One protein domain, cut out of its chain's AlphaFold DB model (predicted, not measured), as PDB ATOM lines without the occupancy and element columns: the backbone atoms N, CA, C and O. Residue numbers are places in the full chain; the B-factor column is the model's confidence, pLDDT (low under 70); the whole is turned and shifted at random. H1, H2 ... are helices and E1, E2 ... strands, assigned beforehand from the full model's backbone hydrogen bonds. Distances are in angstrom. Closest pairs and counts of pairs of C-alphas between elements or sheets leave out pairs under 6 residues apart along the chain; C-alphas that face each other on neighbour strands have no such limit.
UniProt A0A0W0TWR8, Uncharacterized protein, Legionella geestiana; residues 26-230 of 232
ATOM      1  N   GLU A  26     -36.970  37.144  28.488       82.75
ATOM      2  CA  GLU A  26     -36.651  38.041  29.593       82.75
ATOM      3  C   GLU A  26     -35.269  37.680  30.157       82.75
ATOM      4  O   GLU A  26     -34.996  36.531  30.527       82.75
ATOM      5  N   ASN A  27     -34.373  38.658  30.226       83.25
ATOM      6  CA  ASN A  27     -33.059  38.515  30.830       83.25
ATOM      7  C   ASN A  27     -32.921  39.558  31.932       83.25
ATOM      8  O   ASN A  27     -32.962  40.753  31.665       83.25
ATOM      9  N   ARG A  28     -32.729  39.106  33.172       85.25
ATOM     10  CA  ARG A  28     -32.624  39.993  34.333       85.25
ATOM     11  C   ARG A  28     -31.194  40.049  34.840       85.25
ATOM     12  O   ARG A  28     -30.591  39.004  35.092       85.25
ATOM     13  N   LEU A  29     -30.701  41.263  35.019       85.62
ATOM     14  CA  LEU A  29     -29.480  41.613  35.725       85.62
ATOM     15  C   LEU A  29     -29.872  42.346  37.006       85.62
ATOM     16  O   LEU A  29     -30.719  43.235  36.990       85.62
ATOM     17  N   ILE A  30     -29.255  41.985  38.122       86.38
ATOM     18  CA  ILE A  30     -29.477  42.639  39.406       86.38
ATOM     19  C   ILE A  30     -28.195  43.364  39.798       86.38
ATOM     20  O   ILE A  30     -27.132  42.753  39.912       86.38
ATOM     21  N   LEU A  31     -28.310  44.664  40.038       86.00
ATOM     22  CA  LEU A  31     -27.264  45.467  40.653       86.00
ATOM     23  C   LEU A  31     -27.641  45.725  42.103       86.00
ATOM     24  O   LEU A  31     -28.802  45.954  42.435       86.00
ATOM     25  N   TYR A  32     -26.653  45.661  42.973       84.75
ATOM     26  CA  TYR A  32     -26.839  45.758  44.405       84.75
ATOM     27  C   TYR A  32     -25.760  46.645  45.006       84.75
ATOM     28  O   TYR A  32     -24.606  46.582  44.582       84.75
ATOM     29  N   SER A  33     -26.101  47.440  46.012       78.88
ATOM     30  CA  SER A  33     -25.107  48.141  46.817       78.88
ATOM     31  C   SER A  33     -25.430  48.068  48.303       78.88
ATOM     32  O   SER A  33     -26.589  48.128  48.718       78.88
ATOM     33  N   GLU A  34     -24.369  47.897  49.088       68.00
ATOM     34  CA  GLU A  34     -24.391  47.906  50.547       68.00
ATOM     35  C   GLU A  34     -24.014  49.319  50.986       68.00
ATOM     36  O   GLU A  34     -23.004  49.826  50.505       68.00
ATOM     37  N   SER A  35     -24.844  49.923  51.843       56.91
ATOM     38  CA  SER A  35     -24.561  51.123  52.646       56.91
ATOM     39  C   SER A  35     -23.759  52.256  51.967       56.91
ATOM     40  O   SER A  35     -22.542  52.230  51.810       56.91
ATOM     41  N   GLY A  36     -24.460  53.342  51.644       60.25
ATOM     42  CA  GLY A  36     -23.899  54.589  51.120       60.25
ATOM     43  C   GLY A  36     -25.013  55.537  50.658       60.25
ATOM     44  O   GLY A  36     -26.184  55.152  50.723       60.25
ATOM     45  N   PRO A  37     -24.691  56.747  50.163       56.31
ATOM     46  CA  PRO A  37     -25.661  57.720  49.640       56.31
ATOM     47  C   PRO A  37     -26.190  57.323  48.247       56.31
ATOM     48  O   PRO A  37     -26.351  58.160  47.367       56.31
ATOM     49  N   ILE A  38     -26.388  56.028  48.004       65.31
ATOM     50  CA  ILE A  38     -26.895  55.525  46.730       65.31
ATOM     51  C   ILE A  38     -28.400  55.383  46.879       65.31
ATOM     52  O   ILE A  38     -28.898  54.375  47.364       65.31
ATOM     53  N   ASP A  39     -29.121  56.423  46.499       69.44
ATOM     54  CA  ASP A  39     -30.578  56.506  46.593       69.44
ATOM     55  C   ASP A  39     -31.296  56.108  45.295       69.44
ATOM     56  O   ASP A  39     -32.521  56.026  45.269       69.44
ATOM     57  N   SER A  40     -30.547  55.839  44.224       77.06
ATOM     58  CA  SER A  40     -31.090  55.506  42.910       77.06
ATOM     59  C   SER A  40     -30.096  54.717  42.055       77.06
ATOM     60  O   SER A  40     -28.875  54.821  42.204       77.06
ATOM     61  N   PHE A  41     -30.644  53.909  41.148       82.62
ATOM     62  CA  PHE A  41     -29.916  53.219  40.090       82.62
ATOM     63  C   PHE A  41     -30.723  53.290  38.801       82.62
ATOM     64  O   PHE A  41     -31.870  52.846  38.769       82.62
ATOM     65  N   GLU A  42     -30.102  53.771  37.735       85.69
ATOM     66  CA  GLU A  42     -30.728  53.879  36.420       85.69
ATOM     67  C   GLU A  42     -29.692  53.542  35.353       85.69
ATOM     68  O   GLU A  42     -28.522  53.895  35.489       85.69
ATOM     69  N   PHE A  43     -30.098  52.824  34.310       85.12
ATOM     70  CA  PHE A  43     -29.231  52.570  33.167       85.12
ATOM     71  C   PHE A  43     -29.898  53.095  31.907       85.12
ATOM     72  O   PHE A  43     -30.982  52.648  31.547       85.12
ATOM     73  N   THR A  44     -29.213  53.989  31.211       84.62
ATOM     74  CA  THR A  44     -29.693  54.604  29.975       84.62
ATOM     75  C   THR A  44     -28.794  54.158  28.842       84.62
ATOM     76  O   THR A  44     -27.573  54.244  28.945       84.62
ATOM     77  N   LEU A  45     -29.366  53.653  27.750       81.62
ATOM     78  CA  LEU A  45     -28.566  53.281  26.584       81.62
ATOM     79  C   LEU A  45     -27.842  54.499  26.008       81.62
ATOM     80  O   LEU A  45     -28.413  55.584  25.915       81.62
ATOM     81  N   ALA A  46     -26.598  54.299  25.579       77.62
ATOM     82  CA  ALA A  46     -25.868  55.331  24.860       77.62
ATOM     83  C   ALA A  46     -26.552  55.551  23.504       77.62
ATOM     84  O   ALA A  46     -26.910  54.566  22.870       77.62
ATOM     85  N   PRO A  47     -26.702  56.792  23.015       68.56
ATOM     86  CA  PRO A  47     -27.312  57.046  21.708       68.56
ATOM     87  C   PRO A  47     -26.448  56.536  20.542       68.56
ATOM     88  O   PRO A  47     -26.943  56.353  19.433       68.56
ATOM     89  N   GLN A  48     -25.154  56.306  20.784       69.75
ATOM     90  CA  GLN A  48     -24.191  55.825  19.798       69.75
ATOM     91  C   GLN A  48     -23.065  55.017  20.454       69.75
ATOM     92  O   GLN A  48     -22.825  55.117  21.657       69.75
ATOM     93  N   SER A  49     -22.368  54.220  19.644       73.81
ATOM     94  CA  SER A  49     -21.151  53.512  20.059       73.81
ATOM     95  C   SER A  49     -19.932  54.446  20.087       73.81
ATOM     96  O   SER A  49     -19.912  55.452  19.384       73.81
ATOM     97  N   MET A  50     -18.899  54.089  20.859       78.12
ATOM     98  CA  MET A  50     -17.622  54.820  20.919       78.12
ATOM     99  C   MET A  50     -16.794  54.643  19.643       78.12
ATOM    100  O   MET A  50     -16.108  55.560  19.206       78.12
ATOM    101  N   VAL A  51     -16.861  53.453  19.045       80.69
ATOM    102  CA  VAL A  51     -16.270  53.142  17.739       80.69
ATOM    103  C   VAL A  51     -17.392  52.817  16.774       80.69
ATOM    104  O   VAL A  51     -18.296  52.050  17.123       80.69
ATOM    105  N   GLN A  52     -17.319  53.382  15.566       72.38
ATOM    106  CA  GLN A  52     -18.241  53.043  14.490       72.38
ATOM    107  C   GLN A  52     -18.187  51.540  14.227       72.38
ATOM    108  O   GLN A  52     -17.114  50.948  14.108       72.38
ATOM    109  N   ASP A  53     -19.361  50.927  14.148       64.62
ATOM    110  CA  ASP A  53     -19.457  49.504  13.892       64.62
ATOM    111  C   ASP A  53     -18.989  49.197  12.461       64.62
ATOM    112  O   ASP A  53     -19.636  49.580  11.487       64.62
ATOM    113  N   THR A  54     -17.838  48.538  12.333       62.22
ATOM    114  CA  THR A  54     -17.312  48.062  11.046       62.22
ATOM    115  C   THR A  54     -17.988  46.769  10.598       62.22
ATOM    116  O   THR A  54     -17.854  46.360   9.444       62.22
ATOM    117  N   TYR A  55     -18.717  46.101  11.494       58.03
ATOM    118  CA  TYR A  55     -19.559  44.973  11.148       58.03
ATOM    119  C   TYR A  55     -20.859  45.552  10.590       58.03
ATOM    120  O   TYR A  55     -21.794  45.803  11.341       58.03
ATOM    121  N   ASN A  56     -20.901  45.804   9.273       49.81
ATOM    122  CA  ASN A  56     -22.103  46.250   8.555       49.81
ATOM    123  C   ASN A  56     -23.358  45.630   9.188       49.81
ATOM    124  O   ASN A  56     -23.493  44.404   9.213       49.81
ATOM    125  N   GLN A  57     -24.244  46.472   9.730       48.81
ATOM    126  CA  GLN A  57     -25.413  46.121  10.556       48.81
ATOM    127  C   GLN A  57     -26.506  45.326   9.806       48.81
ATOM    128  O   GLN A  57     -27.677  45.349  10.168       48.81
ATOM    129  N   THR A  58     -26.139  44.601   8.750       43.06
ATOM    130  CA  THR A  58     -26.944  43.569   8.090       43.06
ATOM    131  C   THR A  58     -27.043  42.286   8.914       43.06
ATOM    132  O   THR A  58     -27.692  41.333   8.487       43.06
ATOM    133  N   PHE A  59     -26.382  42.211  10.072       42.31
ATOM    134  CA  PHE A  59     -26.555  41.085  10.979       42.31
ATOM    135  C   PHE A  59     -27.970  41.109  11.535       42.31
ATOM    136  O   PHE A  59     -28.466  42.159  11.928       42.31
ATOM    137  N   GLU A  60     -28.604  39.939  11.496       43.88
ATOM    138  CA  GLU A  60     -29.945  39.655  11.995       43.88
ATOM    139  C   GLU A  60     -30.362  40.546  13.181       43.88
ATOM    140  O   GLU A  60     -29.513  40.816  14.031       43.88
ATOM    141  N   PRO A  61     -31.648  40.934  13.301       42.28
ATOM    142  CA  PRO A  61     -32.112  42.134  14.020       42.28
ATOM    143  C   PRO A  61     -31.768  42.296  15.515       42.28
ATOM    144  O   PRO A  61     -32.304  43.202  16.148       42.28
ATOM    145  N   TYR A  62     -30.949  41.436  16.122       47.88
ATOM    146  CA  TYR A  62     -31.036  41.127  17.539       47.88
ATOM    147  C   TYR A  62     -29.738  41.136  18.352       47.88
ATOM    148  O   TYR A  62     -29.772  40.705  19.504       47.88
ATOM    149  N   SER A  63     -28.590  41.548  17.803       50.12
ATOM    150  CA  SER A  63     -27.313  41.244  18.475       50.12
ATOM    151  C   SER A  63     -26.353  42.402  18.760       50.12
ATOM    152  O   SER A  63     -25.475  42.206  19.593       50.12
ATOM    153  N   VAL A  64     -26.486  43.592  18.165       53.38
ATOM    154  CA  VAL A  64     -25.560  44.711  18.447       53.38
ATOM    155  C   VAL A  64     -26.311  46.043  18.446       53.38
ATOM    156  O   VAL A  64     -27.150  46.289  17.582       53.38
ATOM    157  N   TYR A  65     -26.039  46.886  19.446       54.94
ATOM    158  CA  TYR A  65     -26.581  48.242  19.529       54.94
ATOM    159  C   TYR A  65     -25.948  49.173  18.464       54.94
ATOM    160  O   TYR A  65     -24.733  49.092  18.272       54.94
ATOM    161  N   PRO A  66     -26.700  50.110  17.836       48.25
ATOM    162  CA  PRO A  66     -28.111  50.438  18.064       48.25
ATOM    163  C   PRO A  66     -29.077  49.455  17.402       48.25
ATOM    164  O   PRO A  66     -29.239  49.424  16.185       48.25
ATOM    165  N   MET A  67     -29.776  48.669  18.222       49.47
ATOM    166  CA  MET A  67     -30.839  47.794  17.746       49.47
ATOM    167  C   MET A  67     -32.077  48.638  17.452       49.47
ATOM    168  O   MET A  67     -32.596  49.305  18.344       49.47
ATOM    169  N   LYS A  68     -32.595  48.563  16.222       38.22
ATOM    170  CA  LYS A  68     -33.887  49.168  15.847       38.22
ATOM    171  C   LYS A  68     -35.090  48.503  16.542       38.22
ATOM    172  O   LYS A  68     -36.156  49.101  16.592       38.22
ATOM    173  N   ALA A  69     -34.922  47.294  17.086       40.53
ATOM    174  CA  ALA A  69     -35.950  46.533  17.800       40.53
ATOM    175  C   ALA A  69     -35.525  46.294  19.256       40.53
ATOM    176  O   ALA A  69     -35.175  45.186  19.659       40.53
ATOM    177  N   TRP A  70     -35.488  47.362  20.047       47.25
ATOM    178  CA  TRP A  70     -35.223  47.263  21.473       47.25
ATOM    179  C   TRP A  70     -36.546  47.242  22.241       47.25
ATOM    180  O   TRP A  70     -37.236  48.253  22.341       47.25
ATOM    181  N   HIS A  71     -36.915  46.078  22.775       44.75
ATOM    182  CA  HIS A  71     -38.149  45.891  23.538       44.75
ATOM    183  C   HIS A  71     -37.912  46.180  25.029       44.75
ATOM    184  O   HIS A  71     -38.088  45.315  25.876       44.75
ATOM    185  N   GLY A  72     -37.479  47.403  25.340       51.50
ATOM    186  CA  GLY A  72     -37.434  47.950  26.698       51.50
ATOM    187  C   GLY A  72     -36.291  47.461  27.600       51.50
ATOM    188  O   GLY A  72     -36.053  46.266  27.774       51.50
ATOM    189  N   LEU A  73     -35.634  48.417  28.257       57.62
ATOM    190  CA  LEU A  73     -34.931  48.234  29.521       57.62
ATOM    191  C   LEU A  73     -35.725  48.958  30.579       57.62
ATOM    192  O   LEU A  73     -36.010  50.147  30.473       57.62
ATOM    193  N   THR A  74     -36.077  48.207  31.605       58.72
ATOM    194  CA  THR A  74     -36.649  48.761  32.820       58.72
ATOM    195  C   THR A  74     -35.604  48.641  33.909       58.72
ATOM    196  O   THR A  74     -35.062  47.548  34.101       58.72
ATOM    197  N   SER A  75     -35.352  49.729  34.628       59.66
ATOM    198  CA  SER A  75     -34.614  49.722  35.886       59.66
ATOM    199  C   SER A  75     -35.595  49.895  37.040       59.66
ATOM    200  O   SER A  75     -36.137  50.977  37.236       59.66
ATOM    201  N   ASN A  76     -35.834  48.828  37.803       67.88
ATOM    202  CA  ASN A  76     -36.645  48.907  39.021       67.88
ATOM    203  C   ASN A  76     -35.742  49.049  40.242       67.88
ATOM    204  O   ASN A  76     -34.874  48.198  40.455       67.88
ATOM    205  N   PHE A  77     -35.971  50.091  41.038       68.88
ATOM    206  CA  PHE A  77     -35.227  50.371  42.258       68.88
ATOM    207  C   PHE A  77     -36.011  49.943  43.501       68.88
ATOM    208  O   PHE A  77     -37.190  50.261  43.646       68.88
ATOM    209  N   TYR A  78     -35.341  49.245  44.414       74.62
ATOM    210  CA  TYR A  78     -35.900  48.828  45.694       74.62
ATOM    211  C   TYR A  78     -34.967  49.240  46.824       74.62
ATOM    212  O   TYR A  78     -33.786  48.875  46.829       74.62
ATOM    213  N   ARG A  79     -35.532  49.934  47.812       77.62
ATOM    214  CA  ARG A  79     -34.921  50.152  49.121       77.62
ATOM    215  C   ARG A  79     -35.538  49.169  50.106       77.62
ATOM    216  O   ARG A  79     -36.758  49.119  50.231       77.62
ATOM    217  N   TYR A  80     -34.712  48.405  50.811       78.38
ATOM    218  CA  TYR A  80     -35.183  47.563  51.909       78.38
ATOM    219  C   TYR A  80     -34.201  47.596  53.074       78.38
ATOM    220  O   TYR A  80     -32.991  47.726  52.882       78.38
ATOM    221  N   THR A  81     -34.734  47.472  54.284       79.38
ATOM    222  CA  THR A  81     -33.942  47.438  55.512       79.38
ATOM    223  C   THR A  81     -33.993  46.027  56.081       79.38
ATOM    224  O   THR A  81     -35.064  45.427  56.152       79.38
ATOM    225  N   ARG A  82     -32.844  45.483  56.483       81.00
ATOM    226  CA  ARG A  82     -32.748  44.200  57.187       81.00
ATOM    227  C   ARG A  82     -32.018  44.415  58.505       81.00
ATOM    228  O   ARG A  82     -31.032  45.144  58.540       81.00
ATOM    229  N   TRP A  83     -32.483  43.763  59.560       78.19
ATOM    230  CA  TRP A  83     -31.719  43.653  60.795       78.19
ATOM    231  C   TRP A  83     -30.613  42.603  60.635       78.19
ATOM    232  O   TRP A  83     -30.885  41.483  60.194       78.19
ATOM    233  N   ASP A  84     -29.383  42.980  60.967       79.19
ATOM    234  CA  ASP A  84     -28.239  42.090  61.143       79.19
ATOM    235  C   ASP A  84     -27.821  42.125  62.616       79.19
ATOM    236  O   ASP A  84     -27.654  43.199  63.191       79.19
ATOM    237  N   GLU A  85     -27.660  40.960  63.243       77.06
ATOM    238  CA  GLU A  85     -27.386  40.856  64.683       77.06
ATOM    239  C   GLU A  85     -26.054  41.499  65.098       77.06
ATOM    240  O   GLU A  85     -25.919  41.937  66.237       77.06
ATOM    241  N   ASN A  86     -25.089  41.605  64.178       78.62
ATOM    242  CA  ASN A  86     -23.766  42.162  64.456       78.62
ATOM    243  C   ASN A  86     -23.637  43.635  64.044       78.62
ATOM    244  O   ASN A  86     -22.760  44.335  64.547       78.62
ATOM    245  N   MET A  87     -24.465  44.103  63.103       71.69
ATOM    246  CA  MET A  87     -24.337  45.438  62.494       71.69
ATOM    247  C   MET A  87     -25.564  46.340  62.694       71.69
ATOM    248  O   MET A  87     -25.531  47.511  62.317       71.69
ATOM    249  N   GLY A  88     -26.644  45.825  63.285       83.38
ATOM    250  CA  GLY A  88     -27.908  46.536  63.454       83.38
ATOM    251  C   GLY A  88     -28.718  46.640  62.155       83.38
ATOM    252  O   GLY A  88     -28.682  45.758  61.297       83.38
ATOM    253  N   TYR A  89     -29.497  47.716  61.999       78.56
ATOM    254  CA  TYR A  89     -30.298  47.934  60.791       78.56
ATOM    255  C   TYR A  89     -29.421  48.312  59.591       78.56
ATOM    256  O   TYR A  89     -28.880  49.412  59.510       78.56
ATOM    257  N   MET A  90     -29.368  47.423  58.603       72.75
ATOM    258  CA  MET A  90     -28.683  47.624  57.330       72.75
ATOM    259  C   MET A  90     -29.695  48.027  56.253       72.75
ATOM    260  O   MET A  90     -30.669  47.312  56.007       72.75
ATOM    261  N   THR A  91     -29.470  49.167  55.591       75.19
ATOM    262  CA  THR A  91     -30.250  49.574  54.407       75.19
ATOM    263  C   THR A  91     -29.549  49.104  53.140       75.19
ATOM    264  O   THR A  91     -28.354  49.344  52.949       75.19
ATOM    265  N   TYR A  92     -30.315  48.472  52.259       75.44
ATOM    266  CA  TYR A  92     -29.842  47.938  50.996       75.44
ATOM    267  C   TYR A  92     -30.592  48.535  49.817       75.44
ATOM    268  O   TYR A  92     -31.802  48.780  49.880       75.44
ATOM    269  N   TYR A  93     -29.854  48.692  48.723       79.44
ATOM    270  CA  TYR A  93     -30.355  49.248  47.478       79.44
ATOM    271  C   TYR A  93     -30.166  48.242  46.352       79.44
ATOM    272  O   TYR A  93     -29.073  47.701  46.154       79.44
ATOM    273  N   LYS A  94     -31.249  47.973  45.624       81.38
ATOM    274  CA  LYS A  94     -31.286  46.992  44.541       81.38
ATOM    275  C   LYS A  94     -31.859  47.623  43.282       81.38
ATOM    276  O   LYS A  94     -32.957  48.164  43.325       81.38
ATOM    277  N   ALA A  95     -31.158  47.456  42.169       82.19
ATOM    278  CA  ALA A  95     -31.648  47.737  40.829       82.19
ATOM    279  C   ALA A  95     -31.868  46.428  40.071       82.19
ATOM    280  O   ALA A  95     -31.050  45.509  40.160       82.19
ATOM    281  N   ILE A  96     -32.943  46.342  39.298       83.50
ATOM    282  CA  ILE A  96     -33.169  45.236  38.364       83.50
ATOM    283  C   ILE A  96     -33.213  45.815  36.964       83.50
ATOM    284  O   ILE A  96     -34.142  46.554  36.660       83.50
ATOM    285  N   ILE A  97     -32.228  45.456  36.148       83.44
ATOM    286  CA  ILE A  97     -32.169  45.741  34.718       83.44
ATOM    287  C   ILE A  97     -32.780  44.539  33.995       83.44
ATOM    288  O   ILE A  97     -32.237  43.433  34.056       83.44
ATOM    289  N   THR A  98     -33.908  44.746  33.325       82.31
ATOM    290  CA  THR A  98     -34.567  43.712  32.512       82.31
ATOM    291  C   THR A  98     -34.331  43.987  31.035       82.31
ATOM    292  O   THR A  98     -34.488  45.119  30.601       82.31
ATOM    293  N   VAL A  99     -33.956  42.963  30.269       79.69
ATOM    294  CA  VAL A  99     -33.644  43.051  28.839       79.69
ATOM    295  C   VAL A  99     -34.381  41.947  28.081       79.69
ATOM    296  O   VAL A  99     -34.173  40.760  28.350       79.69
ATOM    297  N   TRP A 100     -35.213  42.330  27.115       76.94
ATOM    298  CA  TRP A 100     -35.997  41.408  26.290       76.94
ATOM    299  C   TRP A 100     -35.304  41.157  24.952       76.94
ATOM    300  O   TRP A 100     -35.500  41.893  23.990       76.94
ATOM    301  N   LEU A 101     -34.455  40.127  24.902       75.50
ATOM    302  CA  LEU A 101     -33.624  39.809  23.736       75.50
ATOM    303  C   LEU A 101     -33.528  38.294  23.518       75.50
ATOM    304  O   LEU A 101     -33.593  37.523  24.488       75.50
ATOM    305  N   PRO A 102     -33.378  37.834  22.263       72.69
ATOM    306  CA  PRO A 102     -33.087  36.436  22.002       72.69
ATOM    307  C   PRO A 102     -31.681  36.083  22.494       72.69
ATOM    308  O   PRO A 102     -30.798  36.928  22.647       72.69
ATOM    309  N   ARG A 103     -31.468  34.793  22.746       74.06
ATOM    310  CA  ARG A 103     -30.164  34.256  23.139       74.06
ATOM    311  C   ARG A 103     -29.534  33.570  21.940       74.06
ATOM    312  O   ARG A 103     -29.967  32.478  21.577       74.06
ATOM    313  N   LYS A 104     -28.531  34.202  21.328       74.94
ATOM    314  CA  LYS A 104     -27.801  33.633  20.192       74.94
ATOM    315  C   LYS A 104     -26.307  33.714  20.434       74.94
ATOM    316  O   LYS A 104     -25.763  34.798  20.543       74.94
ATOM    317  N   ASN A 105     -25.655  32.562  20.471       80.38
ATOM    318  CA  ASN A 105     -24.216  32.467  20.648       80.38
ATOM    319  C   ASN A 105     -23.468  33.159  19.495       80.38
ATOM    320  O   ASN A 105     -23.392  32.600  18.400       80.38
ATOM    321  N   ASN A 106     -22.964  34.376  19.704       81.19
ATOM    322  CA  ASN A 106     -22.455  35.208  18.619       81.19
ATOM    323  C   ASN A 106     -21.083  35.808  18.965       81.19
ATOM    324  O   ASN A 106     -20.949  36.639  19.865       81.19
ATOM    325  N   SER A 107     -20.054  35.393  18.222       84.88
ATOM    326  CA  SER A 107     -18.689  35.911  18.372       84.88
ATOM    327  C   SER A 107     -18.563  37.374  17.950       84.88
ATOM    328  O   SER A 107     -17.815  38.119  18.570       84.88
ATOM    329  N   LYS A 108     -19.361  37.841  16.982       83.38
ATOM    330  CA  LYS A 108     -19.322  39.245  16.530       83.38
ATOM    331  C   LYS A 108     -19.764  40.214  17.621       83.38
ATOM    332  O   LYS A 108     -19.235  41.311  17.722       83.38
ATOM    333  N   VAL A 109     -20.692  39.789  18.477       83.06
ATOM    334  CA  VAL A 109     -21.119  40.565  19.652       83.06
ATOM    335  C   VAL A 109     -19.994  40.657  20.674       83.06
ATOM    336  O   VAL A 109     -19.756  41.721  21.245       83.06
ATOM    337  N   ALA A 110     -19.294  39.544  20.904       84.75
ATOM    338  CA  ALA A 110     -18.123  39.519  21.770       84.75
ATOM    339  C   ALA A 110     -17.021  40.440  21.247       84.75
ATOM    340  O   ALA A 110     -16.469  41.226  22.017       84.75
ATOM    341  N   ASP A 111     -16.743  40.396  19.948       85.38
ATOM    342  CA  ASP A 111     -15.728  41.235  19.320       85.38
ATOM    343  C   ASP A 111     -16.117  42.714  19.337       85.38
ATOM    344  O   ASP A 111     -15.295  43.547  19.722       85.38
ATOM    345  N   TRP A 112     -17.383  43.042  19.070       86.44
ATOM    346  CA  TRP A 112     -17.904  44.396  19.258       86.44
ATOM    347  C   TRP A 112     -17.659  44.892  20.689       86.44
ATOM    348  O   TRP A 112     -17.043  45.940  20.875       86.44
ATOM    349  N   ALA A 113     -18.047  44.126  21.713       86.25
ATOM    350  CA  ALA A 113     -17.881  44.539  23.109       86.25
ATOM    351  C   ALA A 113     -16.401  44.758  23.481       86.25
ATOM    352  O   ALA A 113     -16.071  45.702  24.204       86.25
ATOM    353  N   LYS A 114     -15.493  43.923  22.955       85.56
ATOM    354  CA  LYS A 114     -14.036  44.066  23.125       85.56
ATOM    355  C   LYS A 114     -13.501  45.350  22.476       85.56
ATOM    356  O   LYS A 114     -12.700  46.052  23.099       85.56
ATOM    357  N   VAL A 115     -13.938  45.658  21.253       85.38
ATOM    358  CA  VAL A 115     -13.552  46.878  20.520       85.38
ATOM    359  C   VAL A 115     -14.047  48.117  21.258       85.38
ATOM    360  O   VAL A 115     -13.252  49.014  21.538       85.38
ATOM    361  N   GLN A 116     -15.324  48.134  21.655       86.44
ATOM    362  CA  GLN A 116     -15.897  49.253  22.402       86.44
ATOM    363  C   GLN A 116     -15.170  49.457  23.730       86.44
ATOM    364  O   GLN A 116     -14.767  50.578  24.025       86.44
ATOM    365  N   GLN A 117     -14.910  48.390  24.500       86.44
ATOM    366  CA  GLN A 117     -14.143  48.543  25.734       86.44
ATOM    367  C   GLN A 117     -12.758  49.118  25.441       86.44
ATOM    368  O   GLN A 117     -12.344  50.062  26.098       86.44
ATOM    369  N   THR A 118     -12.028  48.578  24.470       85.00
ATOM    370  CA  THR A 118     -10.669  49.051  24.170       85.00
ATOM    371  C   THR A 118     -10.647  50.548  23.853       85.00
ATOM    372  O   THR A 118      -9.762  51.258  24.338       85.00
ATOM    373  N   ALA A 119     -11.657  51.041  23.136       85.44
ATOM    374  CA  ALA A 119     -11.834  52.466  22.879       85.44
ATOM    375  C   ALA A 119     -12.166  53.268  24.144       85.44
ATOM    376  O   ALA A 119     -11.518  54.276  24.399       85.44
ATOM    377  N   VAL A 120     -13.087  52.793  24.991       86.19
ATOM    378  CA  VAL A 120     -13.394  53.414  26.299       86.19
ATOM    379  C   VAL A 120     -12.148  53.521  27.178       86.19
ATOM    380  O   VAL A 120     -11.935  54.509  27.876       86.19
ATOM    381  N   MET A 121     -11.293  52.505  27.119       83.25
ATOM    382  CA  MET A 121     -10.047  52.453  27.870       83.25
ATOM    383  C   MET A 121      -8.927  53.278  27.215       83.25
ATOM    384  O   MET A 121      -7.827  53.316  27.770       83.25
ATOM    385  N   ASN A 122      -9.160  53.923  26.063       82.50
ATOM    386  CA  ASN A 122      -8.151  54.606  25.241       82.50
ATOM    387  C   ASN A 122      -6.908  53.729  24.985       82.50
ATOM    388  O   ASN A 122      -5.777  54.191  25.112       82.50
ATOM    389  N   GLY A 123      -7.102  52.427  24.745       69.25
ATOM    390  CA  GLY A 123      -6.014  51.467  24.516       69.25
ATOM    391  C   GLY A 123      -5.154  51.117  25.741       69.25
ATOM    392  O   GLY A 123      -4.278  50.259  25.647       69.25
ATOM    393  N   ASN A 124      -5.419  51.696  26.922       70.81
ATOM    394  CA  ASN A 124      -4.637  51.461  28.151       70.81
ATOM    395  C   ASN A 124      -4.707  50.016  28.669       70.81
ATOM    396  O   ASN A 124      -3.991  49.638  29.594       70.81
ATOM    397  N   ASN A 125      -5.592  49.208  28.101       67.75
ATOM    398  CA  ASN A 125      -5.808  47.822  28.470       67.75
ATOM    399  C   ASN A 125      -4.825  46.848  27.782       67.75
ATOM    400  O   ASN A 125      -4.925  45.644  28.007       67.75
ATOM    401  N   ASN A 126      -3.868  47.334  26.972       66.19
ATOM    402  CA  ASN A 126      -2.854  46.526  26.271       66.19
ATOM    403  C   ASN A 126      -3.462  45.330  25.507       66.19
ATOM    404  O   ASN A 126      -2.941  44.214  25.562       66.19
ATOM    405  N   GLY A 127      -4.618  45.537  24.867       64.69
ATOM    406  CA  GLY A 127      -5.350  44.496  24.135       64.69
ATOM    407  C   GLY A 127      -6.059  43.453  25.011       64.69
ATOM    408  O   GLY A 127      -6.693  42.541  24.485       64.69
ATOM    409  N   LYS A 128      -5.992  43.568  26.344       70.38
ATOM    410  CA  LYS A 128      -6.719  42.695  27.272       70.38
ATOM    411  C   LYS A 128      -8.065  43.305  27.630       70.38
ATOM    412  O   LYS A 128      -8.158  44.465  28.011       70.38
ATOM    413  N   VAL A 129      -9.121  42.510  27.551       70.56
ATOM    414  CA  VAL A 129     -10.483  42.964  27.840       70.56
ATOM    415  C   VAL A 129     -10.907  42.434  29.206       70.56
ATOM    416  O   VAL A 129     -10.829  41.230  29.459       70.56
ATOM    417  N   TYR A 130     -11.316  43.340  30.095       70.62
ATOM    418  CA  TYR A 130     -11.584  43.053  31.507       70.62
ATOM    419  C   TYR A 130     -13.055  43.231  31.838       70.62
ATOM    420  O   TYR A 130     -13.588  44.337  31.760       70.62
ATOM    421  N   ALA A 131     -13.693  42.157  32.281       69.62
ATOM    422  CA  ALA A 131     -15.072  42.188  32.731       69.62
ATOM    423  C   ALA A 131     -15.231  41.367  34.020       69.62
ATOM    424  O   ALA A 131     -14.518  40.387  34.251       69.62
ATOM    425  N   SER A 132     -16.165  41.774  34.878       70.50
ATOM    426  CA  SER A 132     -16.640  40.906  35.958       70.50
ATOM    427  C   SER A 132     -17.756  40.048  35.420       70.50
ATOM    428  O   SER A 132     -18.696  40.583  34.834       70.50
ATOM    429  N   VAL A 133     -17.682  38.754  35.704       68.06
ATOM    430  CA  VAL A 133     -18.791  37.817  35.520       68.06
ATOM    431  C   VAL A 133     -19.616  37.804  36.794       68.06
ATOM    432  O   VAL A 133     -19.053  37.867  37.886       68.06
ATOM    433  N   ALA A 134     -20.940  37.719  36.695       55.91
ATOM    434  CA  ALA A 134     -21.758  37.433  37.874       55.91
ATOM    435  C   ALA A 134     -21.283  36.107  38.505       55.91
ATOM    436  O   ALA A 134     -20.845  35.225  37.781       55.91
ATOM    437  N   GLY A 135     -21.296  35.993  39.837       50.31
ATOM    438  CA  GLY A 135     -20.882  34.817  40.629       50.31
ATOM    439  C   GLY A 135     -19.587  34.062  40.260       50.31
ATOM    440  O   GLY A 135     -19.447  32.895  40.620       50.31
ATOM    441  N   SER A 136     -18.622  34.723  39.616       54.84
ATOM    442  CA  SER A 136     -17.210  34.310  39.544       54.84
ATOM    443  C   SER A 136     -16.292  35.537  39.629       54.84
ATOM    444  O   SER A 136     -16.762  36.670  39.574       54.84
ATOM    445  N   SER A 137     -14.984  35.343  39.795       56.75
ATOM    446  CA  SER A 137     -13.995  36.428  39.817       56.75
ATOM    447  C   SER A 137     -13.876  37.151  38.459       56.75
ATOM    448  O   SER A 137     -14.600  36.872  37.503       56.75
ATOM    449  N   VAL A 138     -12.978  38.140  38.378       58.00
ATOM    450  CA  VAL A 138     -12.668  38.808  37.107       58.00
ATOM    451  C   VAL A 138     -12.139  37.783  36.114       58.00
ATOM    452  O   VAL A 138     -11.172  37.081  36.405       58.00
ATOM    453  N   ALA A 139     -12.771  37.728  34.948       60.47
ATOM    454  CA  ALA A 139     -12.409  36.821  33.874       60.47
ATOM    455  C   ALA A 139     -12.041  37.617  32.619       60.47
ATOM    456  O   ALA A 139     -12.448  38.770  32.440       60.47
ATOM    457  N   SER A 140     -11.271  36.984  31.738       64.25
ATOM    458  CA  SER A 140     -11.173  37.429  30.350       64.25
ATOM    459  C   SER A 140     -12.573  37.483  29.747       64.25
ATOM    460  O   SER A 140     -13.382  36.583  29.985       64.25
ATOM    461  N   ALA A 141     -12.859  38.535  28.979       68.12
ATOM    462  CA  ALA A 141     -14.132  38.644  28.276       68.12
ATOM    463  C   ALA A 141     -14.421  37.386  27.435       68.12
ATOM    464  O   ALA A 141     -13.489  36.791  26.884       68.12
ATOM    465  N   PRO A 142     -15.694  36.979  27.329       75.38
ATOM    466  CA  PRO A 142     -16.058  35.738  26.670       75.38
ATOM    467  C   PRO A 142     -15.814  35.843  25.163       75.38
ATOM    468  O   PRO A 142     -15.882  36.923  24.575       75.38
ATOM    469  N   GLU A 143     -15.553  34.706  24.527       82.31
ATOM    470  CA  GLU A 143     -15.370  34.624  23.072       82.31
ATOM    471  C   GLU A 143     -16.686  34.751  22.306       82.31
ATOM    472  O   GLU A 143     -16.690  35.063  21.118       82.31
ATOM    473  N   GLN A 144     -17.810  34.513  22.984       84.00
ATOM    474  CA  GLN A 144     -19.135  34.578  22.395       84.00
ATOM    475  C   GLN A 144     -20.145  35.127  23.407       84.00
ATOM    476  O   GLN A 144     -20.099  34.813  24.601       84.00
ATOM    477  N   LEU A 145     -21.070  35.949  22.917       84.81
ATOM    478  CA  LEU A 145     -22.115  36.587  23.713       84.81
ATOM    479  C   LEU A 145     -23.483  36.329  23.085       84.81
ATOM    480  O   LEU A 145     -23.584  36.191  21.871       84.81
ATOM    481  N   ASN A 146     -24.526  36.296  23.915       82.62
ATOM    482  CA  ASN A 146     -25.914  36.346  23.455       82.62
ATOM    483  C   ASN A 146     -26.259  37.743  22.927       82.62
ATOM    484  O   ASN A 146     -26.859  37.880  21.867       82.62
ATOM    485  N   PHE A 147     -25.885  38.766  23.695       83.31
ATOM    486  CA  PHE A 147     -26.066  40.177  23.374       83.31
ATOM    487  C   PHE A 147     -25.119  41.026  24.228       83.31
ATOM    488  O   PHE A 147     -24.666  40.594  25.295       83.31
ATOM    489  N   ALA A 148     -24.862  42.248  23.775       86.00
ATOM    490  CA  ALA A 148     -24.135  43.268  24.515       86.00
ATOM    491  C   ALA A 148     -24.698  44.650  24.182       86.00
ATOM    492  O   ALA A 148     -25.181  44.886  23.075       86.00
ATOM    493  N   PHE A 149     -24.643  45.557  25.148       84.75
ATOM    494  CA  PHE A 149     -25.079  46.937  24.989       84.75
ATOM    495  C   PHE A 149     -24.207  47.868  25.824       84.75
ATOM    496  O   PHE A 149     -23.547  47.447  26.775       84.75
ATOM    497  N   MET A 150     -24.200  49.140  25.446       86.94
ATOM    498  CA  MET A 150     -23.420  50.185  26.091       86.94
ATOM    499  C   MET A 150     -24.331  51.337  26.486       86.94
ATOM    500  O   MET A 150     -25.317  51.626  25.806       86.94
ATOM    501  N   GLY A 151     -24.003  51.984  27.595       86.88
ATOM    502  CA  GLY A 151     -24.798  53.077  28.109       86.88
ATOM    503  C   GLY A 151     -24.179  53.781  29.294       86.88
ATOM    504  O   GLY A 151     -22.999  53.621  29.608       86.88
ATOM    505  N   GLN A 152     -25.016  54.577  29.928       89.31
ATOM    506  CA  GLN A 152     -24.731  55.344  31.114       89.31
ATOM    507  C   GLN A 152     -25.397  54.659  32.306       89.31
ATOM    508  O   GLN A 152     -26.603  54.424  32.296       89.31
ATOM    509  N   LEU A 153     -24.614  54.329  33.330       89.25
ATOM    510  CA  LEU A 153     -25.131  53.837  34.606       89.25
ATOM    511  C   LEU A 153     -25.112  54.985  35.613       89.25
ATOM    512  O   LEU A 153     -24.044  55.471  35.976       89.25
ATOM    513  N   ARG A 154     -26.278  55.395  36.093       89.25
ATOM    514  CA  ARG A 154     -26.421  56.349  37.190       89.25
ATOM    515  C   ARG A 154     -26.494  55.608  38.523       89.25
ATOM    516  O   ARG A 154     -27.233  54.631  38.655       89.25
ATOM    517  N   ILE A 155     -25.722  56.075  39.500       87.38
ATOM    518  CA  ILE A 155     -25.642  55.553  40.868       87.38
ATOM    519  C   ILE A 155     -25.763  56.745  41.825       87.38
ATOM    520  O   ILE A 155     -24.780  57.446  42.082       87.38
ATOM    521  N   GLY A 156     -26.967  57.012  42.328       86.69
ATOM    522  CA  GLY A 156     -27.262  58.275  43.007       86.69
ATOM    523  C   GLY A 156     -27.037  59.472  42.076       86.69
ATOM    524  O   GLY A 156     -27.608  59.546  40.987       86.69
ATOM    525  N   ASN A 157     -26.150  60.387  42.470       89.25
ATOM    526  CA  ASN A 157     -25.742  61.529  41.638       89.25
ATOM    527  C   ASN A 157     -24.534  61.244  40.735       89.25
ATOM    528  O   ASN A 157     -24.190  62.079  39.903       89.25
ATOM    529  N   TYR A 158     -23.901  60.075  40.866       90.94
ATOM    530  CA  TYR A 158     -22.753  59.723  40.040       90.94
ATOM    531  C   TYR A 158     -23.191  59.107  38.716       90.94
ATOM    532  O   TYR A 158     -24.012  58.190  38.673       90.94
ATOM    533  N   ILE A 159     -22.569  59.573  37.643       91.81
ATOM    534  CA  ILE A 159     -22.791  59.142  36.271       91.81
ATOM    535  C   ILE A 159     -21.580  58.335  35.807       91.81
ATOM    536  O   ILE A 159     -20.467  58.853  35.749       91.81
ATOM    537  N   CYS A 160     -21.783  57.059  35.494       91.69
ATOM    538  CA  CYS A 160     -20.765  56.181  34.928       91.69
ATOM    539  C   CYS A 160     -21.000  56.054  33.419       91.69
ATOM    540  O   CYS A 160     -21.872  55.298  32.985       91.69
ATOM    541  N   ASP A 161     -20.228  56.780  32.617       90.19
ATOM    542  CA  ASP A 161     -20.350  56.728  31.160       90.19
ATOM    543  C   ASP A 161     -19.685  55.491  30.551       90.19
ATOM    544  O   ASP A 161     -18.739  54.911  31.102       90.19
ATOM    545  N   ASN A 162     -20.171  55.119  29.366       88.44
ATOM    546  CA  ASN A 162     -19.636  54.047  28.528       88.44
ATOM    547  C   ASN A 162     -19.523  52.693  29.243       88.44
ATOM    548  O   ASN A 162     -18.572  51.929  29.057       88.44
ATOM    549  N   VAL A 163     -20.506  52.389  30.086       89.81
ATOM    550  CA  VAL A 163     -20.623  51.096  30.748       89.81
ATOM    551  C   VAL A 163     -21.160  50.091  29.741       89.81
ATOM    552  O   VAL A 163     -22.271  50.238  29.232       89.81
ATOM    553  N   ILE A 164     -20.370  49.054  29.467       89.94
ATOM    554  CA  ILE A 164     -20.771  47.943  28.602       89.94
ATOM    555  C   ILE A 164     -21.259  46.796  29.486       89.94
ATOM    556  O   ILE A 164     -20.555  46.340  30.394       89.94
ATOM    557  N   ILE A 165     -22.467  46.325  29.198       89.75
ATOM    558  CA  ILE A 165     -23.106  45.192  29.856       89.75
ATOM    559  C   ILE A 165     -23.408  44.144  28.791       89.75
ATOM    560  O   ILE A 165     -23.904  44.457  27.709       89.75
ATOM    561  N   ALA A 166     -23.123  42.886  29.096       88.88
ATOM    562  CA  ALA A 166     -23.390  41.789  28.186       88.88
ATOM    563  C   ALA A 166     -23.900  40.547  28.902       88.88
ATOM    564  O   ALA A 166     -23.703  40.369  30.104       88.88
ATOM    565  N   GLN A 167     -24.513  39.657  28.129       87.31
ATOM    566  CA  GLN A 167     -24.837  38.310  28.567       87.31
ATOM    567  C   GLN A 167     -24.100  37.302  27.681       87.31
ATOM    568  O   GLN A 167     -24.213  37.360  26.459       87.31
ATOM    569  N   GLY A 168     -23.347  36.380  28.279       82.81
ATOM    570  CA  GLY A 168     -22.652  35.303  27.570       82.81
ATOM    571  C   GLY A 168     -23.582  34.158  27.167       82.81
ATOM    572  O   GLY A 168     -24.801  34.283  27.227       82.81
ATOM    573  N   HIS A 169     -23.019  33.012  26.787       72.94
ATOM    574  CA  HIS A 169     -23.775  31.859  26.277       72.94
ATOM    575  C   HIS A 169     -23.891  30.660  27.251       72.94
ATOM    576  O   HIS A 169     -24.481  29.643  26.887       72.94
ATOM    577  N   SER A 170     -23.360  30.717  28.482       64.44
ATOM    578  CA  SER A 170     -23.292  29.517  29.340       64.44
ATOM    579  C   SER A 170     -24.673  28.859  29.557       64.44
ATOM    580  O   SER A 170     -25.653  29.496  29.942       64.44
ATOM    581  N   ARG A 171     -24.746  27.559  29.215       47.53
ATOM    582  CA  ARG A 171     -25.981  26.772  29.012       47.53
ATOM    583  C   ARG A 171     -26.771  26.450  30.285       47.53
ATOM    584  O   ARG A 171     -27.907  25.997  30.173       47.53
ATOM    585  N   ALA A 172     -26.215  26.647  31.479       48.72
ATOM    586  CA  ALA A 172     -26.955  26.360  32.700       48.72
ATOM    587  C   ALA A 172     -27.888  27.534  33.026       48.72
ATOM    588  O   ALA A 172     -27.451  28.664  33.230       48.72
ATOM    589  N   ALA A 173     -29.192  27.262  33.121       42.50
ATOM    590  CA  ALA A 173     -30.208  28.239  33.528       42.50
ATOM    591  C   ALA A 173     -29.924  28.888  34.905       42.50
ATOM    592  O   ALA A 173     -30.506  29.920  35.231       42.50
ATOM    593  N   SER A 174     -29.008  28.299  35.683       46.78
ATOM    594  CA  SER A 174     -28.523  28.734  36.993       46.78
ATOM    595  C   SER A 174     -27.134  29.392  36.985       46.78
ATOM    596  O   SER A 174     -26.699  29.866  38.031       46.78
ATOM    597  N   SER A 175     -26.410  29.453  35.861       55.66
ATOM    598  CA  SER A 175     -25.066  30.042  35.837       55.66
ATOM    599  C   SER A 175     -25.116  31.516  35.454       55.66
ATOM    600  O   SER A 175     -25.439  31.855  34.324       55.66
ATOM    601  N   ASN A 176     -24.777  32.391  36.398       63.38
ATOM    602  CA  ASN A 176     -23.748  33.419  36.230       63.38
ATOM    603  C   ASN A 176     -23.280  33.679  34.790       63.38
ATOM    604  O   ASN A 176     -22.282  33.122  34.339       63.38
ATOM    605  N   ASN A 177     -24.021  34.509  34.060       79.12
ATOM    606  CA  ASN A 177     -23.754  34.723  32.639       79.12
ATOM    607  C   ASN A 177     -23.868  36.190  32.219       79.12
ATOM    608  O   ASN A 177     -23.881  36.500  31.034       79.12
ATOM    609  N   TRP A 178     -23.958  37.100  33.185       87.50
ATOM    610  CA  TRP A 178     -23.841  38.527  32.924       87.50
ATOM    611  C   TRP A 178     -22.411  38.989  33.101       87.50
ATOM    612  O   TRP A 178     -21.684  38.473  33.950       87.50
ATOM    613  N   TRP A 179     -22.061  39.992  32.313       87.62
ATOM    614  CA  TRP A 179     -20.746  40.586  32.221       87.62
ATOM    615  C   TRP A 179     -20.906  42.097  32.308       87.62
ATOM    616  O   TRP A 179     -21.698  42.677  31.569       87.62
ATOM    617  N   ILE A 180     -20.155  42.732  33.199       89.25
ATOM    618  CA  ILE A 180     -20.012  44.191  33.226       89.25
ATOM    619  C   ILE A 180     -18.552  44.479  32.932       89.25
ATOM    620  O   ILE A 180     -17.671  43.962  33.620       89.25
ATOM    621  N   TYR A 181     -18.287  45.269  31.906       87.38
ATOM    622  CA  TYR A 181     -16.936  45.601  31.481       87.38
ATOM    623  C   TYR A 181     -16.411  46.791  32.288       87.38
ATOM    624  O   TYR A 181     -17.161  47.697  32.650       87.38
ATOM    625  N   SER A 182     -15.108  46.788  32.557       83.06
ATOM    626  CA  SER A 182     -14.413  47.929  33.162       83.06
ATOM    627  C   SER A 182     -14.423  49.110  32.190       83.06
ATOM    628  O   SER A 182     -14.169  48.903  31.002       83.06
ATOM    629  N   ASN A 183     -14.648  50.327  32.684       85.75
ATOM    630  CA  ASN A 183     -14.420  51.575  31.932       85.75
ATOM    631  C   ASN A 183     -13.217  52.371  32.492       85.75
ATOM    632  O   ASN A 183     -12.957  53.502  32.092       85.75
ATOM    633  N   TYR A 184     -12.498  51.790  33.459       85.31
ATOM    634  CA  TYR A 184     -11.384  52.432  34.143       85.31
ATOM    635  C   TYR A 184     -10.158  51.524  34.220       85.31
ATOM    636  O   TYR A 184     -10.260  50.359  34.621       85.31
ATOM    637  N   TRP A 185      -8.988  52.077  33.876       78.75
ATOM    638  CA  TRP A 185      -7.687  51.445  34.098       78.75
ATOM    639  C   TRP A 185      -6.920  52.212  35.173       78.75
ATOM    640  O   TRP A 185      -6.746  53.423  35.029       78.75
ATOM    641  N   PRO A 186      -6.406  51.552  36.224       77.38
ATOM    642  CA  PRO A 186      -5.531  52.225  37.169       77.38
ATOM    643  C   PRO A 186      -4.233  52.657  36.475       77.38
ATOM    644  O   PRO A 186      -3.605  51.873  35.765       77.38
ATOM    645  N   LYS A 187      -3.809  53.896  36.719       77.88
ATOM    646  CA  LYS A 187      -2.562  54.454  36.186       77.88
ATOM    647  C   LYS A 187      -1.503  54.620  37.278       77.88
ATOM    648  O   LYS A 187      -1.818  54.681  38.472       77.88
ATOM    649  N   ASN A 188      -0.243  54.609  36.866       79.50
ATOM    650  CA  ASN A 188       0.910  55.041  37.646       79.50
ATOM    651  C   ASN A 188       0.901  56.571  37.786       79.50
ATOM    652  O   ASN A 188       0.116  57.251  37.126       79.50
ATOM    653  N   ALA A 189       1.764  57.107  38.653       81.19
ATOM    654  CA  ALA A 189       1.899  58.557  38.829       81.19
ATOM    655  C   ALA A 189       2.338  59.265  37.532       81.19
ATOM    656  O   ALA A 189       1.957  60.402  37.293       81.19
ATOM    657  N   ASP A 190       3.071  58.561  36.670       81.81
ATOM    658  CA  ASP A 190       3.499  59.016  35.341       81.81
ATOM    659  C   ASP A 190       2.399  58.903  34.260       81.81
ATOM    660  O   ASP A 190       2.653  59.121  33.079       81.81
ATOM    661  N   GLY A 191       1.174  58.516  34.637       74.25
ATOM    662  CA  GLY A 191       0.049  58.342  33.718       74.25
ATOM    663  C   GLY A 191       0.067  57.038  32.913       74.25
ATOM    664  O   GLY A 191      -0.910  56.759  32.209       74.25
ATOM    665  N   THR A 192       1.106  56.208  33.038       78.00
ATOM    666  CA  THR A 192       1.182  54.919  32.340       78.00
ATOM    667  C   THR A 192       0.216  53.894  32.949       78.00
ATOM    668  O   THR A 192      -0.067  53.933  34.153       78.00
ATOM    669  N   PRO A 193      -0.319  52.949  32.157       71.50
ATOM    670  CA  PRO A 193      -1.141  51.860  32.678       71.50
ATOM    671  C   PRO A 193      -0.405  51.039  33.752       71.50
ATOM    672  O   PRO A 193       0.671  50.498  33.496       71.50
ATOM    673  N   LYS A 194      -0.996  50.872  34.946       73.62
ATOM    674  CA  LYS A 194      -0.415  50.004  35.987       73.62
ATOM    675  C   LYS A 194      -0.349  48.555  35.498       73.62
ATOM    676  O   LYS A 194      -1.359  47.996  35.065       73.62
ATOM    677  N   LYS A 195       0.833  47.940  35.613       61.75
ATOM    678  CA  LYS A 195       1.063  46.505  35.392       61.75
ATOM    679  C   LYS A 195       0.632  45.702  36.643       61.75
ATOM    680  O   LYS A 195       1.029  46.050  37.746       61.75
ATOM    681  N   PHE A 196      -0.076  44.590  36.423       63.16
ATOM    682  CA  PHE A 196      -0.213  43.386  37.280       63.16
ATOM    683  C   PHE A 196      -1.407  43.118  38.243       63.16
ATOM    684  O   PHE A 196      -1.929  43.959  38.971       63.16
ATOM    685  N   ALA A 197      -1.686  41.798  38.238       42.28
ATOM    686  CA  ALA A 197      -2.134  40.796  39.223       42.28
ATOM    687  C   ALA A 197      -3.571  40.755  39.768       42.28
ATOM    688  O   ALA A 197      -4.152  39.674  39.770       42.28
ATOM    689  N   TYR A 198      -4.186  41.856  40.197       50.81
ATOM    690  CA  TYR A 198      -5.483  41.765  40.900       50.81
ATOM    691  C   TYR A 198      -6.464  42.844  40.458       50.81
ATOM    692  O   TYR A 198      -6.989  43.614  41.271       50.81
ATOM    693  N   HIS A 199      -6.728  42.912  39.152       55.16
ATOM    694  CA  HIS A 199      -7.769  43.789  38.629       55.16
ATOM    695  C   HIS A 199      -9.118  43.317  39.163       55.16
ATOM    696  O   HIS A 199      -9.727  42.400  38.633       55.16
ATOM    697  N   LYS A 200      -9.588  43.950  40.239       66.31
ATOM    698  CA  LYS A 200     -11.015  44.024  40.542       66.31
ATOM    699  C   LYS A 200     -11.585  44.972  39.500       66.31
ATOM    700  O   LYS A 200     -11.086  46.089  39.399       66.31
ATOM    701  N   ASN A 201     -12.565  44.520  38.732       77.31
ATOM    702  CA  ASN A 201     -13.273  45.341  37.760       77.31
ATOM    703  C   ASN A 201     -13.768  46.634  38.417       77.31
ATOM    704  O   ASN A 201     -14.303  46.592  39.536       77.31
ATOM    705  N   ARG A 202     -13.552  47.769  37.749       85.50
ATOM    706  CA  ARG A 202     -13.962  49.078  38.247       85.50
ATOM    707  C   ARG A 202     -14.728  49.827  37.180       85.50
ATOM    708  O   ARG A 202     -14.318  49.878  36.024       85.50
ATOM    709  N   ILE A 203     -15.784  50.479  37.627       89.12
ATOM    710  CA  ILE A 203     -16.434  51.528  36.866       89.12
ATOM    711  C   ILE A 203     -16.089  52.869  37.513       89.12
ATOM    712  O   ILE A 203     -16.197  53.027  38.731       89.12
ATOM    713  N   LYS A 204     -15.589  53.798  36.710       91.56
ATOM    714  CA  LYS A 204     -15.434  55.202  37.045       91.56
ATOM    715  C   LYS A 204     -16.741  55.918  36.748       91.56
ATOM    716  O   LYS A 204     -17.333  55.708  35.688       91.56
ATOM    717  N   CYS A 205     -17.132  56.767  37.683       92.19
ATOM    718  CA  CYS A 205     -18.311  57.602  37.623       92.19
ATOM    719  C   CYS A 205     -17.952  59.017  38.091       92.19
ATOM    720  O   CYS A 205     -16.990  59.188  38.844       92.19
ATOM    721  N   VAL A 206     -18.714  60.017  37.663       93.56
ATOM    722  CA  VAL A 206     -18.478  61.432  37.984       93.56
ATOM    723  C   VAL A 206     -19.747  62.094  38.516       93.56
ATOM    724  O   VAL A 206     -20.845  61.735  38.100       93.56
ATOM    725  N   SER A 207     -19.609  63.040  39.442       92.44
ATOM    726  CA  SER A 207     -20.694  63.897  39.936       92.44
ATOM    727  C   SER A 207     -20.159  65.322  40.070       92.44
ATOM    728  O   SER A 207     -19.466  65.634  41.038       92.44
ATOM    729  N   GLY A 208     -20.440  66.182  39.087       91.56
ATOM    730  CA  GLY A 208     -19.725  67.456  38.951       91.56
ATOM    731  C   GLY A 208     -18.230  67.200  38.735       91.56
ATOM    732  O   GLY A 208     -17.869  66.409  37.866       91.56
ATOM    733  N   ASP A 209     -17.387  67.804  39.571       91.19
ATOM    734  CA  ASP A 209     -15.928  67.623  39.530       91.19
ATOM    735  C   ASP A 209     -15.433  66.418  40.355       91.19
ATOM    736  O   ASP A 209     -14.240  66.106  40.362       91.19
ATOM    737  N   GLU A 210     -16.326  65.726  41.074       92.25
ATOM    738  CA  GLU A 210     -15.944  64.582  41.904       92.25
ATOM    739  C   GLU A 210     -15.879  63.288  41.080       92.25
ATOM    740  O   GLU A 210     -16.877  62.839  40.510       92.25
ATOM    741  N   GLU A 211     -14.714  62.631  41.078       91.31
ATOM    742  CA  GLU A 211     -14.541  61.281  40.537       91.31
ATOM    743  C   GLU A 211     -14.774  60.218  41.623       91.31
ATOM    744  O   GLU A 211     -14.157  60.233  42.690       91.31
ATOM    745  N   LYS A 212     -15.607  59.218  41.314       90.50
ATOM    746  CA  LYS A 212     -15.828  58.044  42.161       90.50
ATOM    747  C   LYS A 212     -15.590  56.754  41.396       90.50
ATOM    748  O   LYS A 212     -16.121  56.538  40.310       90.50
ATOM    749  N   LEU A 213     -14.839  55.838  42.004       89.56
ATOM    750  CA  LEU A 213     -14.669  54.483  41.487       89.56
ATOM    751  C   LEU A 213     -15.572  53.513  42.249       89.56
ATOM    752  O   LEU A 213     -15.557  53.482  43.481       89.56
ATOM    753  N   PHE A 214     -16.269  52.643  41.526       87.88
ATOM    754  CA  PHE A 214     -17.006  51.519  42.094       87.88
ATOM    755  C   PHE A 214     -16.371  50.207  41.652       87.88
ATOM    756  O   PHE A 214     -16.133  49.970  40.471       87.88
ATOM    757  N   ARG A 215     -16.103  49.319  42.609       87.31
ATOM    758  CA  ARG A 215     -15.740  47.927  42.330       87.31
ATOM    759  C   ARG A 215     -16.992  47.159  41.937       87.31
ATOM    760  O   ARG A 215     -17.943  47.126  42.714       87.31
ATOM    761  N   VAL A 216     -16.931  46.467  40.805       86.06
ATOM    762  CA  VAL A 216     -17.960  45.519  40.375       86.06
ATOM    763  C   VAL A 216     -17.596  44.134  40.889       86.06
ATOM    764  O   VAL A 216     -16.662  43.495  40.392       86.06
ATOM    765  N   LYS A 217     -18.318  43.661  41.901       83.50
ATOM    766  CA  LYS A 217     -18.082  42.357  42.515       83.50
ATOM    767  C   LYS A 217     -19.187  41.384  42.108       83.50
ATOM    768  O   LYS A 217     -20.356  41.753  42.217       83.50
ATOM    769  N   PRO A 218     -18.858  40.147  41.708       78.06
ATOM    770  CA  PRO A 218     -19.857  39.084  41.686       78.06
ATOM    771  C   PRO A 218     -20.523  38.969  43.060       78.06
ATOM    772  O   PRO A 218     -19.857  39.096  44.094       78.06
ATOM    773  N   TYR A 219     -21.821  38.711  43.085       74.50
ATOM    774  CA  TYR A 219     -22.474  38.181  44.275       74.50
ATOM    775  C   TYR A 219     -22.632  36.662  44.128       74.50
ATOM    776  O   TYR A 219     -22.570  36.145  43.015       74.50
ATOM    777  N   ALA A 220     -22.827  35.937  45.231       70.19
ATOM    778  CA  ALA A 220     -22.961  34.475  45.195       70.19
ATOM    779  C   ALA A 220     -24.189  34.000  44.389       70.19
ATOM    780  O   ALA A 220     -24.239  32.855  43.947       70.19
ATOM    781  N   PHE A 221     -25.170  34.884  44.183       72.81
ATOM    782  CA  PHE A 221     -26.373  34.589  43.418       72.81
ATOM    783  C   PHE A 221     -26.196  34.857  41.915       72.81
ATOM    784  O   PHE A 221     -25.570  35.853  41.535       72.81
ATOM    785  N   PRO A 222     -26.822  34.030  41.055       75.88
ATOM    786  CA  PRO A 222     -26.816  34.224  39.613       75.88
ATOM    787  C   PRO A 222     -27.288  35.612  39.205       75.88
ATOM    788  O   PRO A 222     -28.300  36.102  39.701       75.88
ATOM    789  N   ASN A 223     -26.592  36.212  38.240       82.19
ATOM    790  CA  ASN A 223     -26.974  37.486  37.619       82.19
ATOM    791  C   ASN A 223     -26.969  38.688  38.577       82.19
ATOM    792  O   ASN A 223     -27.540  39.726  38.247       82.19
ATOM    793  N   VAL A 224     -26.345  38.562  39.751       85.06
ATOM    794  CA  VAL A 224     -26.242  39.637  40.738       85.06
ATOM    795  C   VAL A 224     -24.810  40.169  40.785       85.06
ATOM    796  O   VAL A 224     -23.852  39.411  40.970       85.06
ATOM    797  N   PHE A 225     -24.669  41.491  40.692       86.81
ATOM    798  CA  PHE A 225     -23.431  42.197  41.011       86.81
ATOM    799  C   PHE A 225     -23.619  43.118  42.201       86.81
ATOM    800  O   PHE A 225     -24.596  43.859  42.285       86.81
ATOM    801  N   ARG A 226     -22.618  43.135  43.078       87.06
ATOM    802  CA  ARG A 226     -22.458  44.160  44.102       87.06
ATOM    803  C   ARG A 226     -21.537  45.263  43.589       87.06
ATOM    804  O   ARG A 226     -20.381  45.001  43.254       87.06
ATOM    805  N   LEU A 227     -22.026  46.494  43.598       87.19
ATOM    806  CA  LEU A 227     -21.262  47.709  43.359       87.19
ATOM    807  C   LEU A 227     -20.862  48.295  44.713       87.19
ATOM    808  O   LEU A 227     -21.715  48.638  45.530       87.19
ATOM    809  N   SER A 228     -19.556  48.368  44.972       86.06
ATOM    810  CA  SER A 228     -19.019  48.945  46.211       86.06
ATOM    811  C   SER A 228     -18.138  50.148  45.885       86.06
ATOM    812  O   SER A 228     -17.217  49.974  45.078       86.06
ATOM    813  N   PRO A 229     -18.332  51.317  46.519       85.38
ATOM    814  CA  PRO A 229     -17.405  52.430  46.360       85.38
ATOM    815  C   PRO A 229     -15.984  52.009  46.769       85.38
ATOM    816  O   PRO A 229     -15.777  51.192  47.672       85.38
ATOM    817  N   VAL A 230     -14.985  52.525  46.060       83.06
ATOM    818  CA  VAL A 230     -13.578  52.402  46.442       83.06
ATOM    819  C   VAL A 230     -13.258  53.570  47.359       83.06
ATOM    820  O   VAL A 230     -13.324  54.718  46.931       83.06
TER     821      VAL A 230
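What this domain is: This is residues 26 to 230 of the 232 residues of an uncharacterized protein of Legionella geestiana (UniProt A0A0W0TWR8). Two strongly twisted six-stranded sheets lie partly face to face: E3 E4 E1 E12 E11 E10, curled like part of a barrel, covers one face of E2 E7 E8 E9 E5 E6, and H1 packs on that second sheet's other face. The long hairpin E3 and E4 reaches out along the longest axis. The printed part has 205 residues, with E1 to E4, H1, then E5 to E12; the first sheet is mixed, the second all antiparallel. The class is mostly strand, and the whole is compact, with a radius of gyration of the C-alphas of 16.8 A and spans of 55 by 45 by 32 A.

Where its parts are: Begin with the curled sheet: find C-alpha 26 at (-36.651, 38.041, 29.593), where E1, residues 26 to 34, starts its 26.2 A. E3, residues 73 to 84, runs 32.9 A, and E4, residues 88 to 101, runs 40.7 A. E10 is residues 202 to 207, E11 is 210 to 218 at 25.8 A, and E12 is 224 to 229, ending at C-alpha 229, (-17.405, 52.430, 46.360). In the other sheet look for E2 at residues 41 to 45, E5 at 130 to 133, E6 at 138 to 140, E7 at 145 to 155, E8 at 158 to 168 and E9 at 178 to 181. E7 bends by 66 degrees at residue 152, and E8 by 66 degrees at residue 161. H1, residues 107 to 120, runs 19.9 A from C-alpha 107 at (-18.689, 35.911, 18.372).

How they stand to each other: In the curled sheet, E1 and E12 are parallel, with N 32 and O 225 2.8 A apart, within hydrogen-bond range. E4 and E1 are antiparallel, with N 29 and O 97 at 2.8 A. E10 E11 E12 and E7 E8 E9 are meanders, each strand the antiparallel neighbour of the one before; in the hairpin E7 and E8, look at N 153 and O 160, 2.9 A. Between the sheets, the closest C-alphas of E8 and E10 are those of Cys 160 and Cys 205, 3.9 A; of E2 and E3, Glu 42 and Ser 75, 5.7 A. H1 is on the second sheet at a height of 8.4 A, over E8 and, only just, E9, where 3 of its C-alphas fall; it runs along the strands, at 18 degrees to E8 on the local plane. In H1 every O i to N i+4 pair is within hydrogen-bond range.

The domain as a whole: The C-alphas farthest apart are those of Thr 58 and Glu 85, 56.7 A. The printed part has no cut. The links E2 to E3, 27 residues, and E9 to E10, 20 residues, are long. The mean pLDDT of the printed part is 75.0; 60 residues are under 70, among them 53 to 77 and 133 to 141.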